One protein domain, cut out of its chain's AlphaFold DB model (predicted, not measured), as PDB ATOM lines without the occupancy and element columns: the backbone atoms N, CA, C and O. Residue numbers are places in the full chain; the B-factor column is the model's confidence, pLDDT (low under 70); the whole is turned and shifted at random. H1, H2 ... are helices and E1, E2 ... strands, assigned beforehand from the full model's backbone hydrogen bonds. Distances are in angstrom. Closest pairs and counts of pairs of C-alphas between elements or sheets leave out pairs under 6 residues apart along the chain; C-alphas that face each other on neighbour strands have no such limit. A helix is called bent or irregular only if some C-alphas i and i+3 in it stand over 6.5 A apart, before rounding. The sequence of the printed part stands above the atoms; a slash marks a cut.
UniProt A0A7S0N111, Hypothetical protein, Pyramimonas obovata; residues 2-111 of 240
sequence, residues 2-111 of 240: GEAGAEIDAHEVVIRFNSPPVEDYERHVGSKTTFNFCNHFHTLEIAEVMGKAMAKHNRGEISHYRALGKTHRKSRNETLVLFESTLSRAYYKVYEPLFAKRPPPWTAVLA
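This is residues 2 to 111 of the 240 residues of the protein "Hypothetical protein" of Pyramimonas obovata (UniProt A0A7S0N111). A small twisted sheet of four short parallel strands stands between two groups of helices: the little pair H1 and H2 at one end of the long axis, H4 and H5 at the other. H3 packs on the sheet between it and H4, and the longest helix, H6, runs beside H3 and grazes the sheet; the turn at residues 55 to 61 sticks out. The printed part has 110 residues, with six named helices and four named strands in the order H1 E1 H2 E2 H3 H4 H5 E3 H6 E4; the sheet's order is E1 E2 E3 E4 and the class is mixed, helices and strands. It is compact, with a radius of gyration of the C-alphas of 15.0 A and spans of 44 by 31 by 21 A.

H1, residues 5 to 9, begins at C-alpha 5 (23.314, 41.021, 33.598) and is 6.1 A long. E1 is residues 15 to 17, 7.0 A; H2 is residues 26 to 29, 5.2 A; E2 is residues 35 to 38, 9.4 A. H3, residues 40 to 46, is 10.0 A long, H4, residues 50 to 56, 10.9 A, and H5, residues 59 to 68, 15.0 A. E3 is residues 79 to 82, 9.6 A. H6, residues 88 to 101, is 19.5 A long. E4, residues 107 to 109, 6.9 A, ends at C-alpha 109 (37.080, 20.266, 46.107). H4 and H6 are irregular: C-alphas 53 and 56, and C-alphas 90 and 93, are each 7.2 A apart.

From edge strand E1 to edge strand E4 the strands' lines turn by 81 degrees. N 16 and O 35 are 2.9 A apart between E1 and E2, N 81 and O 36 2.8 A between E2 and E3, and N 108 and O 80 2.8 A between E3 and E4, each within hydrogen-bond range. E1, H2, E2 and E3, H6, E4 are strand-helix-strand units, two parallel neighbour strands with a helix between, with right-handed crossovers; E2, H3 H4 H5, E3 is another. H3 is on the sheet at a height of 8.7 A, only just over E3, on which 3 of its 7 C-alphas fall, and runs along the strands, at 12 degrees to E3 on the local plane. H6 only grazes the sheet with residues 91 to 101. It touches H3, the closest C-alphas being those of Leu 44 and Val 94, 6.5 A, at a shallow tilt of 20 degrees, the same way. H3 and H4 only just touch, with 3 pairs of C-alphas within 8 A, and only at the corner; the closest are those of Leu 44 and Met 50, 4.9 A. H4 and H5 are close but not clearly touching, with the C-alphas of Met 54 and Ile 62 7.1 A apart. H1 touches H2, the closest C-alphas being those of Gly 5 and Val 29, 4.3 A; neither is on the sheet. Every O i to N i+4 pair is within range in H1 and H3, 1 of 3 in H4, with 1 of 4 O i to N i+3 pairs, 4 of 6 in H5 and 6 of 10 in H6; H2 is too short for such a pair.

The two C-alphas farthest apart are those of Ala 10 and Asn 58, 44.7 A. The printed part has no cut, and no link is long. The mean pLDDT of the printed part is 79.8, with residues 50 to 75 and 88 to 90 under 70.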
ATOM      1  N   GLY A   2      25.534  49.421  37.061       70.31
ATOM      2  CA  GLY A   2      25.545  48.945  35.674       70.31
ATOM      3  C   GLY A   2      24.508  47.844  35.443       70.31
ATOM      4  O   GLY A   2      24.230  47.044  36.333       70.31
ATOM      5  N   GLU A   3      23.922  47.801  34.252       87.06
ATOM      6  CA  GLU A   3      23.007  46.739  33.812       87.06
ATOM      7  C   GLU A   3      23.798  45.677  33.046       87.06
ATOM      8  O   GLU A   3      23.648  45.513  31.840       87.06
ATOM      9  N   ALA A   4      24.709  45.000  33.750       94.56
ATOM     10  CA  ALA A   4      25.643  44.049  33.147       94.56
ATOM     11  C   ALA A   4      25.064  42.630  33.011       94.56
ATOM     12  O   ALA A   4      25.740  41.738  32.509       94.56
ATOM     13  N   GLY A   5      23.825  42.382  33.446       96.81
ATOM     14  CA  GLY A   5      23.314  41.021  33.598       96.81
ATOM     15  C   GLY A   5      23.254  40.217  32.302       96.81
ATOM     16  O   GLY A   5      23.666  39.059  32.277       96.81
ATOM     17  N   ALA A   6      22.813  40.844  31.208       97.50
ATOM     18  CA  ALA A   6      22.778  40.206  29.892       97.50
ATOM     19  C   ALA A   6      24.186  39.921  29.338       97.50
ATOM     20  O   ALA A   6      24.401  38.896  28.696       97.50
ATOM     21  N   GLU A   7      25.147  40.809  29.605       97.56
ATOM     22  CA  GLU A   7      26.548  40.642  29.207       97.56
ATOM     23  C   GLU A   7      27.215  39.505  29.994       97.56
ATOM     24  O   GLU A   7      27.859  38.633  29.411       97.56
ATOM     25  N   ILE A   8      26.988  39.450  31.309       97.75
ATOM     26  CA  ILE A   8      27.451  38.361  32.175       97.75
ATOM     27  C   ILE A   8      26.894  37.023  31.674       97.75
ATOM     28  O   ILE A   8      27.658  36.084  31.446       97.75
ATOM     29  N   ASP A   9      25.585  36.940  31.421       97.81
ATOM     30  CA  ASP A   9      24.932  35.705  30.973       97.81
ATOM     31  C   ASP A   9      25.330  35.275  29.550       97.81
ATOM     32  O   ASP A   9      25.126  34.109  29.197       97.81
ATOM     33  N   ALA A  10      25.944  36.149  28.748       98.06
ATOM     34  CA  ALA A  10      26.470  35.795  27.429       98.06
ATOM     35  C   ALA A  10      27.720  34.891  27.491       98.06
ATOM     36  O   ALA A  10      28.043  34.232  26.504       98.06
ATOM     37  N   HIS A  11      28.397  34.805  28.642       98.31
ATOM     38  CA  HIS A  11      29.582  33.965  28.820       98.31
ATOM     39  C   HIS A  11      29.227  32.472  28.921       98.31
ATOM     40  O   HIS A  11      28.187  32.088  29.468       98.31
ATOM     41  N   GLU A  12      30.111  31.596  28.438       98.06
ATOM     42  CA  GLU A  12      29.961  30.136  28.569       98.06
ATOM     43  C   GLU A  12      30.029  29.688  30.036       98.06
ATOM     44  O   GLU A  12      29.277  28.813  30.476       98.06
ATOM     45  N   VAL A  13      30.901  30.337  30.811       97.88
ATOM     46  CA  VAL A  13      31.136  30.061  32.227       97.88
ATOM     47  C   VAL A  13      30.901  31.332  33.033       97.88
ATOM     48  O   VAL A  13      31.536  32.351  32.782       97.88
ATOM     49  N   VAL A  14      30.035  31.252  34.046       97.75
ATOM     50  CA  VAL A  14      29.857  32.322  35.040       97.75
ATOM     51  C   VAL A  14      30.259  31.798  36.411       97.75
ATOM     52  O   VAL A  14      29.692  30.813  36.895       97.75
ATOM     53  N   ILE A  15      31.241  32.451  37.034       97.75
ATOM     54  CA  ILE A  15      31.717  32.116  38.378       97.75
ATOM     55  C   ILE A  15      31.194  33.146  39.377       97.75
ATOM     56  O   ILE A  15      31.394  34.346  39.203       97.75
ATOM     57  N   ARG A  16      30.537  32.671  40.438       95.69
ATOM     58  CA  ARG A  16      30.068  33.494  41.563       95.69
ATOM     59  C   ARG A  16      30.745  33.076  42.863       95.69
ATOM     60  O   ARG A  16      31.411  32.044  42.928       95.69
ATOM     61  N   PHE A  17      30.563  33.886  43.899       92.06
ATOM     62  CA  PHE A  17      31.189  33.685  45.200       92.06
ATOM     63  C   PHE A  17      30.147  33.555  46.280       92.06
ATOM     64  O   PHE A  17      29.290  34.428  46.402       92.06
ATOM     65  N   ASN A  18      30.302  32.545  47.130       89.00
ATOM     66  CA  ASN A  18      29.584  32.467  48.387       89.00
ATOM     67  C   ASN A  18      28.059  32.458  48.206       89.00
ATOM     68  O   ASN A  18      27.356  33.020  49.035       89.00
ATOM     69  N   SER A  19      27.542  31.841  47.139       87.94
ATOM     70  CA  SER A  19      26.101  31.699  46.854       87.94
ATOM     71  C   SER A  19      25.308  33.014  46.855       87.94
ATOM     72  O   SER A  19      24.290  33.098  47.540       87.94
ATOM     73  N   PRO A  20      25.709  34.051  46.107       87.94
ATOM     74  CA  PRO A  20      25.028  35.331  46.190       87.94
ATOM     75  C   PRO A  20      23.661  35.239  45.478       87.94
ATOM     76  O   PRO A  20      23.545  34.507  44.478       87.94
ATOM     77  N   PRO A  21      22.616  35.927  45.980       89.00
ATOM     78  CA  PRO A  21      21.303  35.929  45.343       89.00
ATOM     79  C   PRO A  21      21.381  36.543  43.943       89.00
ATOM     80  O   PRO A  21      22.193  37.427  43.676       89.00
ATOM     81  N   VAL A  22      20.542  36.039  43.043       90.75
ATOM     82  CA  VAL A  22      20.382  36.569  41.676       90.75
ATOM     83  C   VAL A  22      18.933  36.922  41.368       90.75
ATOM     84  O   VAL A  22      18.716  37.802  40.550       90.75
ATOM     85  N   GLU A  23      17.979  36.270  42.044       89.31
ATOM     86  CA  GLU A  23      16.554  36.614  41.997       89.31
ATOM     87  C   GLU A  23      16.381  38.073  42.421       89.31
ATOM     88  O   GLU A  23      16.978  38.487  43.416       89.31
ATOM     89  N   ASP A  24      15.629  38.832  41.628       90.94
ATOM     90  CA  ASP A  24      15.406  40.281  41.739       90.94
ATOM     91  C   ASP A  24      16.608  41.169  41.349       90.94
ATOM     92  O   ASP A  24      16.495  42.398  41.327       90.94
ATOM     93  N   TYR A  25      17.745  40.575  40.971       92.62
ATOM     94  CA  TYR A  25      18.965  41.287  40.563       92.62
ATOM     95  C   TYR A  25      19.443  40.922  39.150       92.62
ATOM     96  O   TYR A  25      20.486  41.415  38.709       92.62
ATOM     97  N   GLU A  26      18.709  40.095  38.403       94.62
ATOM     98  CA  GLU A  26      19.161  39.497  37.139       94.62
ATOM     99  C   GLU A  26      19.555  40.546  36.101       94.62
ATOM    100  O   GLU A  26      20.512  40.348  35.358       94.62
ATOM    101  N   ARG A  27      18.875  41.697  36.086       96.12
ATOM    102  CA  ARG A  27      19.215  42.825  35.206       96.12
ATOM    103  C   ARG A  27      20.654  43.315  35.409       96.12
ATOM    104  O   ARG A  27      21.311  43.733  34.458       96.12
ATOM    105  N   HIS A  28      21.144  43.268  36.643       94.00
ATOM    106  CA  HIS A  28      22.454  43.789  37.025       94.00
ATOM    107  C   HIS A  28      23.529  42.709  37.024       94.00
ATOM    108  O   HIS A  28      24.637  42.959  36.557       94.00
ATOM    109  N   VAL A  29      23.201  41.518  37.530       94.31
ATOM    110  CA  VAL A  29      24.200  40.475  37.802       94.31
ATOM    111  C   VAL A  29      24.008  39.206  36.984       94.31
ATOM    112  O   VAL A  29      24.823  38.295  37.117       94.31
ATOM    113  N   GLY A  30      22.968  39.122  36.156       95.88
ATOM    114  CA  GLY A  30      22.635  37.939  35.365       95.88
ATOM    115  C   GLY A  30      22.002  36.830  36.205       95.88
ATOM    116  O   GLY A  30      21.924  36.908  37.432       95.88
ATOM    117  N   SER A  31      21.574  35.769  35.533       94.69
ATOM    118  CA  SER A  31      20.903  34.599  36.109       94.69
ATOM    119  C   SER A  31      21.769  33.332  36.073       94.69
ATOM    120  O   SER A  31      21.589  32.422  36.891       94.69
ATOM    121  N   LYS A  32      22.754  33.267  35.166       95.75
ATOM    122  CA  LYS A  32      23.622  32.100  34.966       95.75
ATOM    123  C   LYS A  32      24.625  31.965  36.110       95.75
ATOM    124  O   LYS A  32      25.198  32.949  36.584       95.75
ATOM    125  N   THR A  33      24.845  30.733  36.567       95.81
ATOM    126  CA  THR A  33      25.938  30.370  37.483       95.81
ATOM    127  C   THR A  33      26.429  28.968  37.136       95.81
ATOM    128  O   THR A  33      25.676  28.007  37.257       95.81
ATOM    129  N   THR A  34      27.683  28.851  36.703       96.62
ATOM    130  CA  THR A  34      28.326  27.569  36.369       96.62
ATOM    131  C   THR A  34      29.095  27.035  37.575       96.62
ATOM    132  O   THR A  34      28.886  25.897  38.004       96.62
ATOM    133  N   PHE A  35      29.941  27.887  38.163       96.81
ATOM    134  CA  PHE A  35      30.710  27.590  39.368       96.81
ATOM    135  C   PHE A  35      30.383  28.592  40.470       96.81
ATOM    136  O   PHE A  35      30.217  29.785  40.219       96.81
ATOM    137  N   ASN A  36      30.338  28.113  41.706       94.81
ATOM    138  CA  ASN A  36      30.153  28.951  42.879       94.81
ATOM    139  C   ASN A  36      31.248  28.637  43.901       94.81
ATOM    140  O   ASN A  36      31.244  27.575  44.525       94.81
ATOM    141  N   PHE A  37      32.220  29.537  44.022       95.06
ATOM    142  CA  PHE A  37      33.339  29.404  44.949       95.06
ATOM    143  C   PHE A  37      32.865  29.738  46.358       95.06
ATOM    144  O   PHE A  37      32.554  30.892  46.657       95.06
ATOM    145  N   CYS A  38      32.829  28.731  47.228       88.75
ATOM    146  CA  CYS A  38      32.321  28.868  48.586       88.75
ATOM    147  C   CYS A  38      33.463  28.794  49.593       88.75
ATOM    148  O   CYS A  38      34.254  27.848  49.590       88.75
ATOM    149  N   ASN A  39      33.527  29.791  50.475       86.25
ATOM    150  CA  ASN A  39      34.372  29.711  51.659       86.25
ATOM    151  C   ASN A  39      33.771  28.733  52.689       86.25
ATOM    152  O   ASN A  39      32.648  28.231  52.543       86.25
ATOM    153  N   HIS A  40      34.515  28.473  53.759       80.94
ATOM    154  CA  HIS A  40      34.130  27.536  54.804       80.94
ATOM    155  C   HIS A  40      32.808  27.921  55.464       80.94
ATOM    156  O   HIS A  40      31.940  27.066  55.642       80.94
ATOM    157  N   PHE A  41      32.622  29.209  55.754       78.94
ATOM    158  CA  PHE A  41      31.413  29.721  56.385       78.94
ATOM    159  C   PHE A  41      30.157  29.430  55.549       78.94
ATOM    160  O   PHE A  41      29.228  28.779  56.028       78.94
ATOM    161  N   HIS A  42      30.144  29.817  54.273       82.06
ATOM    162  CA  HIS A  42      28.999  29.550  53.396       82.06
ATOM    163  C   HIS A  42      28.830  28.061  53.097       82.06
ATOM    164  O   HIS A  42      27.711  27.590  52.903       82.06
ATOM    165  N   THR A  43      29.908  27.277  53.137       83.88
ATOM    166  CA  THR A  43      29.788  25.820  53.021       83.88
ATOM    167  C   THR A  43      29.055  25.215  54.226       83.88
ATOM    168  O   THR A  43      28.204  24.343  54.045       83.88
ATOM    169  N   LEU A  44      29.322  25.688  55.452       80.19
ATOM    170  CA  LEU A  44      28.598  25.255  56.658       80.19
ATOM    171  C   LEU A  44      27.101  25.574  56.590       80.19
ATOM    172  O   LEU A  44      26.280  24.790  57.079       80.19
ATOM    173  N   GLU A  45      26.765  26.727  56.012       78.56
ATOM    174  CA  GLU A  45      25.391  27.173  55.783       78.56
ATOM    175  C   GLU A  45      24.676  26.241  54.800       78.56
ATOM    176  O   GLU A  45      23.650  25.660  55.146       78.56
ATOM    177  N   ILE A  46      25.270  26.007  53.626       80.25
ATOM    178  CA  ILE A  46      24.711  25.139  52.576       80.25
ATOM    179  C   ILE A  46      24.553  23.691  53.062       80.25
ATOM    180  O   ILE A  46      23.567  23.021  52.757       80.25
ATOM    181  N   ALA A  47      25.511  23.191  53.843       81.06
ATOM    182  CA  ALA A  47      25.423  21.861  54.431       81.06
ATOM    183  C   ALA A  47      24.378  21.774  55.568       81.06
ATOM    184  O   ALA A  47      24.030  20.669  55.989       81.06
ATOM    185  N   GLU A  48      23.831  22.906  56.035       79.44
ATOM    186  CA  GLU A  48      22.931  23.047  57.196       79.44
ATOM    187  C   GLU A  48      23.531  22.489  58.496       79.44
ATOM    188  O   GLU A  48      22.836  22.013  59.396       79.44
ATOM    189  N   VAL A  49      24.858  22.547  58.613       72.12
ATOM    190  CA  VAL A  49      25.585  22.086  59.805       72.12
ATOM    191  C   VAL A  49      26.126  23.234  60.645       72.12
ATOM    192  O   VAL A  49      26.689  22.980  61.708       72.12
ATOM    193  N   MET A  50      25.885  24.485  60.236       69.25
ATOM    194  CA  MET A  50      26.292  25.700  60.951       69.25
ATOM    195  C   MET A  50      25.959  25.641  62.450       69.25
ATOM    196  O   MET A  50      26.832  25.840  63.289       69.25
ATOM    197  N   GLY A  51      24.720  25.283  62.812       62.75
ATOM    198  CA  GLY A  51      24.294  25.201  64.215       62.75
ATOM    199  C   GLY A  51      25.049  24.150  65.042       62.75
ATOM    200  O   GLY A  51      25.256  24.355  66.234       62.75
ATOM    201  N   LYS A  52      25.498  23.053  64.418       62.09
ATOM    202  CA  LYS A  52      26.293  21.994  65.065       62.09
ATOM    203  C   LYS A  52      27.789  22.331  65.087       62.09
ATOM    204  O   LYS A  52      28.471  21.999  66.053       62.09
ATOM    205  N   ALA A  53      28.293  22.989  64.042       58.72
ATOM    206  CA  ALA A  53      29.694  23.381  63.898       58.72
ATOM    207  C   ALA A  53      30.065  24.564  64.808       58.72
ATOM    208  O   ALA A  53      31.098  24.530  65.471       58.72
ATOM    209  N   MET A  54      29.178  25.558  64.914       58.16
ATOM    210  CA  MET A  54      29.403  26.796  65.671       58.16
ATOM    211  C   MET A  54      28.954  26.719  67.135       58.16
ATOM    212  O   MET A  54      29.136  27.676  67.878       58.16
ATOM    213  N   ALA A  55      28.424  25.580  67.600       54.69
ATOM    214  CA  ALA A  55      27.996  25.386  68.993       54.69
ATOM    215  C   ALA A  55      29.130  25.535  70.033       54.69
ATOM    216  O   ALA A  55      28.854  25.638  71.227       54.69
ATOM    217  N   LYS A  56      30.397  25.543  69.593       51.03
ATOM    218  CA  LYS A  56      31.580  25.796  70.434       51.03
ATOM    219  C   LYS A  56      32.034  27.264  70.460       51.03
ATOM    220  O   LYS A  56      32.873  27.596  71.292       51.03
ATOM    221  N   HIS A  57      31.503  28.120  69.586       51.47
ATOM    222  CA  HIS A  57      31.851  29.541  69.504       51.47
ATOM    223  C   HIS A  57      30.865  30.401  70.314       51.47
ATOM    224  O   HIS A  57      29.710  30.025  70.528       51.47
ATOM    225  N   ASN A  58      31.344  31.532  70.838       46.69
ATOM    226  CA  ASN A  58      30.613  32.391  71.776       46.69
ATOM    227  C   ASN A  58      29.233  32.805  71.220       46.69
ATOM    228  O   ASN A  58      29.100  33.147  70.046       46.69
ATOM    229  N   ARG A  59      28.196  32.837  72.075       49.16
ATOM    230  CA  ARG A  59      26.786  33.067  71.666       49.16
ATOM    231  C   ARG A  59      26.553  34.352  70.848       49.16
ATOM    232  O   ARG A  59      25.574  34.401  70.112       49.16
ATOM    233  N   GLY A  60      27.427  35.357  70.969       46.12
ATOM    234  CA  GLY A  60      27.349  36.629  70.234       46.12
ATOM    235  C   GLY A  60      27.736  36.543  68.749       46.12
ATOM    236  O   GLY A  60      27.128  37.219  67.922       46.12
ATOM    237  N   GLU A  61      28.667  35.659  68.380       46.44
ATOM    238  CA  GLU A  61      29.005  35.397  66.971       46.44
ATOM    239  C   GLU A  61      27.843  34.686  66.263       46.44
ATOM    240  O   GLU A  61      27.447  35.045  65.157       46.44
ATOM    241  N   ILE A  62      27.203  33.739  66.954       48.47
ATOM    242  CA  ILE A  62      26.057  32.976  66.440       48.47
ATOM    243  C   ILE A  62      24.882  33.896  66.056       48.47
ATOM    244  O   ILE A  62      24.179  33.606  65.088       48.47
ATOM    245  N   SER A  63      24.653  35.006  66.773       47.31
ATOM    246  CA  SER A  63      23.601  35.978  66.427       47.31
ATOM    247  C   SER A  63      23.883  36.761  65.143       47.31
ATOM    248  O   SER A  63      22.956  36.950  64.358       47.31
ATOM    249  N   HIS A  64      25.136  37.161  64.895       51.47
ATOM    250  CA  HIS A  64      25.533  37.813  63.641       51.47
ATOM    251  C   HIS A  64      25.353  36.850  62.455       51.47
ATOM    252  O   HIS A  64      24.704  37.173  61.461       51.47
ATOM    253  N   TYR A  65      25.795  35.601  62.622       50.22
ATOM    254  CA  TYR A  65      25.715  34.581  61.577       50.22
ATOM    255  C   TYR A  65      24.289  34.069  61.303       50.22
ATOM    256  O   TYR A  65      23.956  33.748  60.163       50.22
ATOM    257  N   ARG A  66      23.403  34.044  62.308       50.72
ATOM    258  CA  ARG A  66      21.971  33.738  62.114       50.72
ATOM    259  C   ARG A  66      21.203  34.848  61.400       50.72
ATOM    260  O   ARG A  66      20.184  34.548  60.786       50.72
ATOM    261  N   ALA A  67      21.638  36.105  61.510       52.00
ATOM    262  CA  ALA A  67      21.019  37.213  60.786       52.00
ATOM    263  C   ALA A  67      21.332  37.133  59.280       52.00
ATOM    264  O   ALA A  67      20.428  37.325  58.473       52.00
ATOM    265  N   LEU A  68      22.562  36.742  58.922       49.50
ATOM    266  CA  LEU A  68      22.989  36.500  57.535       49.50
ATOM    267  C   LEU A  68      22.273  35.292  56.898       49.50
ATOM    268  O   LEU A  68      21.800  35.375  55.764       49.50
ATOM    269  N   GLY A  69      22.098  34.202  57.657       48.31
ATOM    270  CA  GLY A  69      21.450  32.966  57.187       48.31
ATOM    271  C   GLY A  69      19.924  33.013  57.019       48.31
ATOM    272  O   GLY A  69      19.304  31.979  56.778       48.31
ATOM    273  N   LYS A  70      19.283  34.182  57.174       46.38
ATOM    274  CA  LYS A  70      17.838  34.358  56.913       46.38
ATOM    275  C   LYS A  70      17.504  34.587  55.439       46.38
ATOM    276  O   LYS A  70      16.326  34.585  55.084       46.38
ATOM    277  N   THR A  71      18.502  34.760  54.577       49.78
ATOM    278  CA  THR A  71      18.276  34.821  53.133       49.78
ATOM    279  C   THR A  71      18.278  33.395  52.591       49.78
ATOM    280  O   THR A  71      19.321  32.789  52.374       49.78
ATOM    281  N   HIS A  72      17.089  32.804  52.431       49.31
ATOM    282  CA  HIS A  72      16.930  31.506  51.775       49.31
ATOM    283  C   HIS A  72      17.438  31.595  50.328       49.31
ATOM    284  O   HIS A  72      16.691  31.889  49.398       49.31
ATOM    285  N   ARG A  73      18.732  31.341  50.129       62.69
ATOM    286  CA  ARG A  73      19.347  31.226  48.809       62.69
ATOM    287  C   ARG A  73      18.862  29.916  48.200       62.69
ATOM    288  O   ARG A  73      19.253  28.838  48.645       62.69
ATOM    289  N   LYS A  74      17.958  29.999  47.216       61.59
ATOM    290  CA  LYS A  74      17.503  28.821  46.465       61.59
ATOM    291  C   LYS A  74      18.723  28.081  45.918       61.59
ATOM    292  O   LYS A  74      19.609  28.682  45.313       61.59
ATOM    293  N   SER A  75      18.751  26.766  46.120       65.06
ATOM    294  CA  SER A  75      19.745  25.901  45.489       65.06
ATOM    295  C   SER A  75      19.643  26.045  43.972       65.06
ATOM    296  O   SER A  75      18.588  25.784  43.395       65.06
ATOM    297  N   ARG A  76      20.738  26.451  43.331       77.69
ATOM    298  CA  ARG A  76      20.862  26.542  41.873       77.69
ATOM    299  C   ARG A  76      21.622  25.335  41.322       77.69
ATOM    300  O   ARG A  76      22.367  24.662  42.048       77.69
ATOM    301  N   ASN A  77      21.427  25.080  40.028       84.00
ATOM    302  CA  ASN A  77      22.067  23.995  39.284       84.00
ATOM    303  C   ASN A  77      23.517  24.353  38.908       84.00
ATOM    304  O   ASN A  77      23.854  24.526  37.742       84.00
ATOM    305  N   GLU A  78      24.350  24.529  39.930       91.88
ATOM    306  CA  GLU A  78      25.739  24.982  39.842       91.88
ATOM    307  C   GLU A  78      26.682  24.003  40.543       91.88
ATOM    308  O   GLU A  78      26.288  23.287  41.474       91.88
ATOM    309  N   THR A  79      27.949  24.016  40.138       95.12
ATOM    310  CA  THR A  79      28.999  23.291  40.857       95.12
ATOM    311  C   THR A  79      29.531  24.159  41.992       95.12
ATOM    312  O   THR A  79      30.101  25.226  41.755       95.12
ATOM    313  N   LEU A  80      29.367  23.697  43.232       93.62
ATOM    314  CA  LEU A  80      30.013  24.320  44.383       93.62
ATOM    315  C   LEU A  80      31.498  23.969  44.381       93.62
ATOM    316  O   LEU A  80      31.851  22.793  44.336       93.62
ATOM    317  N   VAL A  81      32.358  24.978  44.459       94.44
ATOM    318  CA  VAL A  81      33.812  24.816  44.471       94.44
ATOM    319  C   VAL A  81      34.342  25.165  45.857       94.44
ATOM    320  O   VAL A  81      34.315  26.322  46.278       94.44
ATOM    321  N   LEU A  82      34.829  24.149  46.568       91.44
ATOM    322  CA  LEU A  82      35.430  24.286  47.891       91.44
ATOM    323  C   LEU A  82      36.921  24.583  47.725       91.44
ATOM    324  O   LEU A  82      37.722  23.681  47.464       91.44
ATOM    325  N   PHE A  83      37.279  25.864  47.834       88.62
ATOM    326  CA  PHE A  83      38.644  26.336  47.589       88.62
ATOM    327  C   PHE A  83      39.516  26.369  48.850       88.62
ATOM    328  O   PHE A  83      40.732  26.421  48.745       88.62
ATOM    329  N   GLU A  84      38.938  26.295  50.048       84.06
ATOM    330  CA  GLU A  84      39.702  26.244  51.303       84.06
ATOM    331  C   GLU A  84      40.024  24.798  51.715       84.06
ATOM    332  O   GLU A  84      39.898  24.413  52.877       84.06
ATOM    333  N   SER A  85      40.415  23.968  50.743       82.94
ATOM    334  CA  SER A  85      40.620  22.523  50.924       82.94
ATOM    335  C   SER A  85      41.784  22.171  51.855       82.94
ATOM    336  O   SER A  85      41.818  21.073  52.413       82.94
ATOM    337  N   THR A  86      42.698  23.114  52.095       79.44
ATOM    338  CA  THR A  86      43.782  22.984  53.077       79.44
ATOM    339  C   THR A  86      43.273  23.038  54.525       79.44
ATOM    340  O   THR A  86      43.912  22.478  55.416       79.44
ATOM    341  N   LEU A  87      42.067  23.576  54.772       72.81
ATOM    342  CA  LEU A  87      41.385  23.566  56.075       72.81
ATOM    343  C   LEU A  87      40.721  22.203  56.365       72.81
ATOM    344  O   LEU A  87      39.546  22.129  56.731       72.81
ATOM    345  N   SER A  88      41.438  21.090  56.207       65.25
ATOM    346  CA  SER A  88      40.869  19.732  56.320       65.25
ATOM    347  C   SER A  88      40.102  19.493  57.637       65.25
ATOM    348  O   SER A  88      39.016  18.904  57.642       65.25
ATOM    349  N   ARG A  89      40.600  20.044  58.755       63.88
ATOM    350  CA  ARG A  89      39.937  20.026  60.075       63.88
ATOM    351  C   ARG A  89      38.665  20.872  60.160       63.88
ATOM    352  O   ARG A  89      37.838  20.609  61.028       63.88
ATOM    353  N   ALA A  90      38.490  21.866  59.301       62.59
ATOM    354  CA  ALA A  90      37.259  22.640  59.235       62.59
ATOM    355  C   ALA A  90      36.189  21.881  58.429       62.59
ATOM    356  O   ALA A  90      35.021  21.850  58.812       62.59
ATOM    357  N   TYR A  91      36.591  21.177  57.365       70.81
ATOM    358  CA  TYR A  91      35.653  20.533  56.439       70.81
ATOM    359  C   TYR A  91      35.299  19.070  56.746       70.81
ATOM    360  O   TYR A  91      34.285  18.600  56.235       70.81
ATOM    361  N   TYR A  92      36.038  18.335  57.593       71.75
ATOM    362  CA  TYR A  92      35.755  16.897  57.813       71.75
ATOM    363  C   TYR A  92      34.322  16.597  58.288       71.75
ATOM    364  O   TYR A  92      33.769  15.559  57.944       71.75
ATOM    365  N   LYS A  93      33.695  17.516  59.037       74.00
ATOM    366  CA  LYS A  93      32.291  17.400  59.489       74.00
ATOM    367  C   LYS A  93      31.264  17.887  58.470       74.00
ATOM    368  O   LYS A  93      30.065  17.766  58.705       74.00
ATOM    369  N   VAL A  94      31.733  18.493  57.387       79.56
ATOM    370  CA  VAL A  94      30.921  19.152  56.363       79.56
ATOM    371  C   VAL A  94      30.811  18.277  55.125       79.56
ATOM    372  O   VAL A  94      29.755  18.256  54.505       79.56
ATOM    373  N   TYR A  95      31.860  17.518  54.793       84.06
ATOM    374  CA  TYR A  95      31.891  16.703  53.582       84.06
ATOM    375  C   TYR A  95      30.755  15.683  53.514       84.06
ATOM    376  O   TYR A  95      30.012  15.702  52.544       84.06
ATOM    377  N   GLU A  96      30.574  14.834  54.526       86.06
ATOM    378  CA  GLU A  96      29.506  13.822  54.522       86.06
ATOM    379  C   GLU A  96      28.103  14.428  54.290       86.06
ATOM    380  O   GLU A  96      27.457  14.054  53.308       86.06
ATOM    381  N   PRO A  97      27.623  15.397  55.100       86.12
ATOM    382  CA  PRO A  97      26.299  15.980  54.889       86.12
ATOM    383  C   PRO A  97      26.199  16.782  53.585       86.12
ATOM    384  O   PRO A  97      25.135  16.797  52.965       86.12
ATOM    385  N   LEU A  98      27.280  17.435  53.144       85.62
ATOM    386  CA  LEU A  98      27.287  18.182  51.889       85.62
ATOM    387  C   LEU A  98      27.214  17.253  50.677       85.62
ATOM    388  O   LEU A  98      26.369  17.465  49.815       85.62
ATOM    389  N   PHE A  99      28.047  16.213  50.613       88.25
ATOM    390  CA  PHE A  99      28.054  15.260  49.503       88.25
ATOM    391  C   PHE A  99      26.790  14.399  49.465       88.25
ATOM    392  O   PHE A  99      26.350  14.040  48.376       88.25
ATOM    393  N   ALA A 100      26.158  14.126  50.611       87.81
ATOM    394  CA  ALA A 100      24.846  13.480  50.646       87.81
ATOM    395  C   ALA A 100      23.752  14.340  49.980       87.81
ATOM    396  O   ALA A 100      22.854  13.806  49.336       87.81
ATOM    397  N   LYS A 101      23.835  15.671  50.113       84.88
ATOM    398  CA  LYS A 101      22.883  16.625  49.515       84.88
ATOM    399  C   LYS A 101      23.238  17.021  48.080       84.88
ATOM    400  O   LYS A 101      22.350  17.261  47.269       84.88
ATOM    401  N   ARG A 102      24.532  17.144  47.782       88.06
ATOM    402  CA  ARG A 102      25.101  17.620  46.514       88.06
ATOM    403  C   ARG A 102      26.294  16.738  46.128       88.06
ATOM    404  O   ARG A 102      27.443  17.162  46.289       88.06
ATOM    405  N   PRO A 103      26.053  15.506  45.654       90.19
ATOM    406  CA  PRO A 103      27.130  14.629  45.214       90.19
ATOM    407  C   PRO A 103      27.826  15.206  43.970       90.19
ATOM    408  O   PRO A 103      27.262  16.076  43.297       90.19
ATOM    409  N   PRO A 104      29.033  14.725  43.622       90.00
ATOM    410  CA  PRO A 104      29.660  15.067  42.350       90.00
ATOM    411  C   PRO A 104      28.697  14.836  41.164       90.00
ATOM    412  O   PRO A 104      27.954  13.851  41.180       90.00
ATOM    413  N   PRO A 105      28.681  15.717  40.145       91.06
ATOM    414  CA  PRO A 105      29.597  16.843  39.929       91.06
ATOM    415  C   PRO A 105      29.207  18.145  40.656       91.06
ATOM    416  O   PRO A 105      29.925  19.129  40.545       91.06
ATOM    417  N   TRP A 106      28.112  18.176  41.423       91.88
ATOM    418  CA  TRP A 106      27.551  19.406  42.010       91.88
ATOM    419  C   TRP A 106      28.349  19.993  43.183       91.88
ATOM    420  O   TRP A 106      28.071  21.114  43.616       91.88
ATOM    421  N   THR A 107      29.333  19.244  43.681       92.06
ATOM    422  CA  THR A 107      30.334  19.681  44.659       92.06
ATOM    423  C   THR A 107      31.711  19.211  44.201       92.06
ATOM    424  O   THR A 107      31.916  18.017  43.973       92.06
ATOM    425  N   ALA A 108      32.661  20.138  44.115       92.62
ATOM    426  CA  ALA A 108      34.053  19.901  43.766       92.62
ATOM    427  C   ALA A 108      34.976  20.509  44.831       92.62
ATOM    428  O   ALA A 108      34.751  21.617  45.313       92.62
ATOM    429  N   VAL A 109      36.036  19.788  45.192       91.12
ATOM    430  CA  VAL A 109      37.080  20.266  46.107       91.12
ATOM    431  C   VAL A 109      38.301  20.619  45.270       91.12
ATOM    432  O   VAL A 109      38.770  19.774  44.506       91.12
ATOM    433  N   LEU A 110      38.820  21.845  45.388       91.06
ATOM    434  CA  LEU A 110      40.065  22.188  44.699       91.06
ATOM    435  C   LEU A 110      41.225  21.393  45.290       91.06
ATOM    436  O   LEU A 110      41.344  21.263  46.511       91.06
ATOM    437  N   ALA A 111      42.098  20.892  44.417       90.94
ATOM    438  CA  ALA A 111      43.300  20.186  44.834       90.94
ATOM    439  C   ALA A 111      44.109  21.058  45.818       90.94
ATOM    440  O   ALA A 111      44.378  22.219  45.494       90.94
TER     441      ALA A 111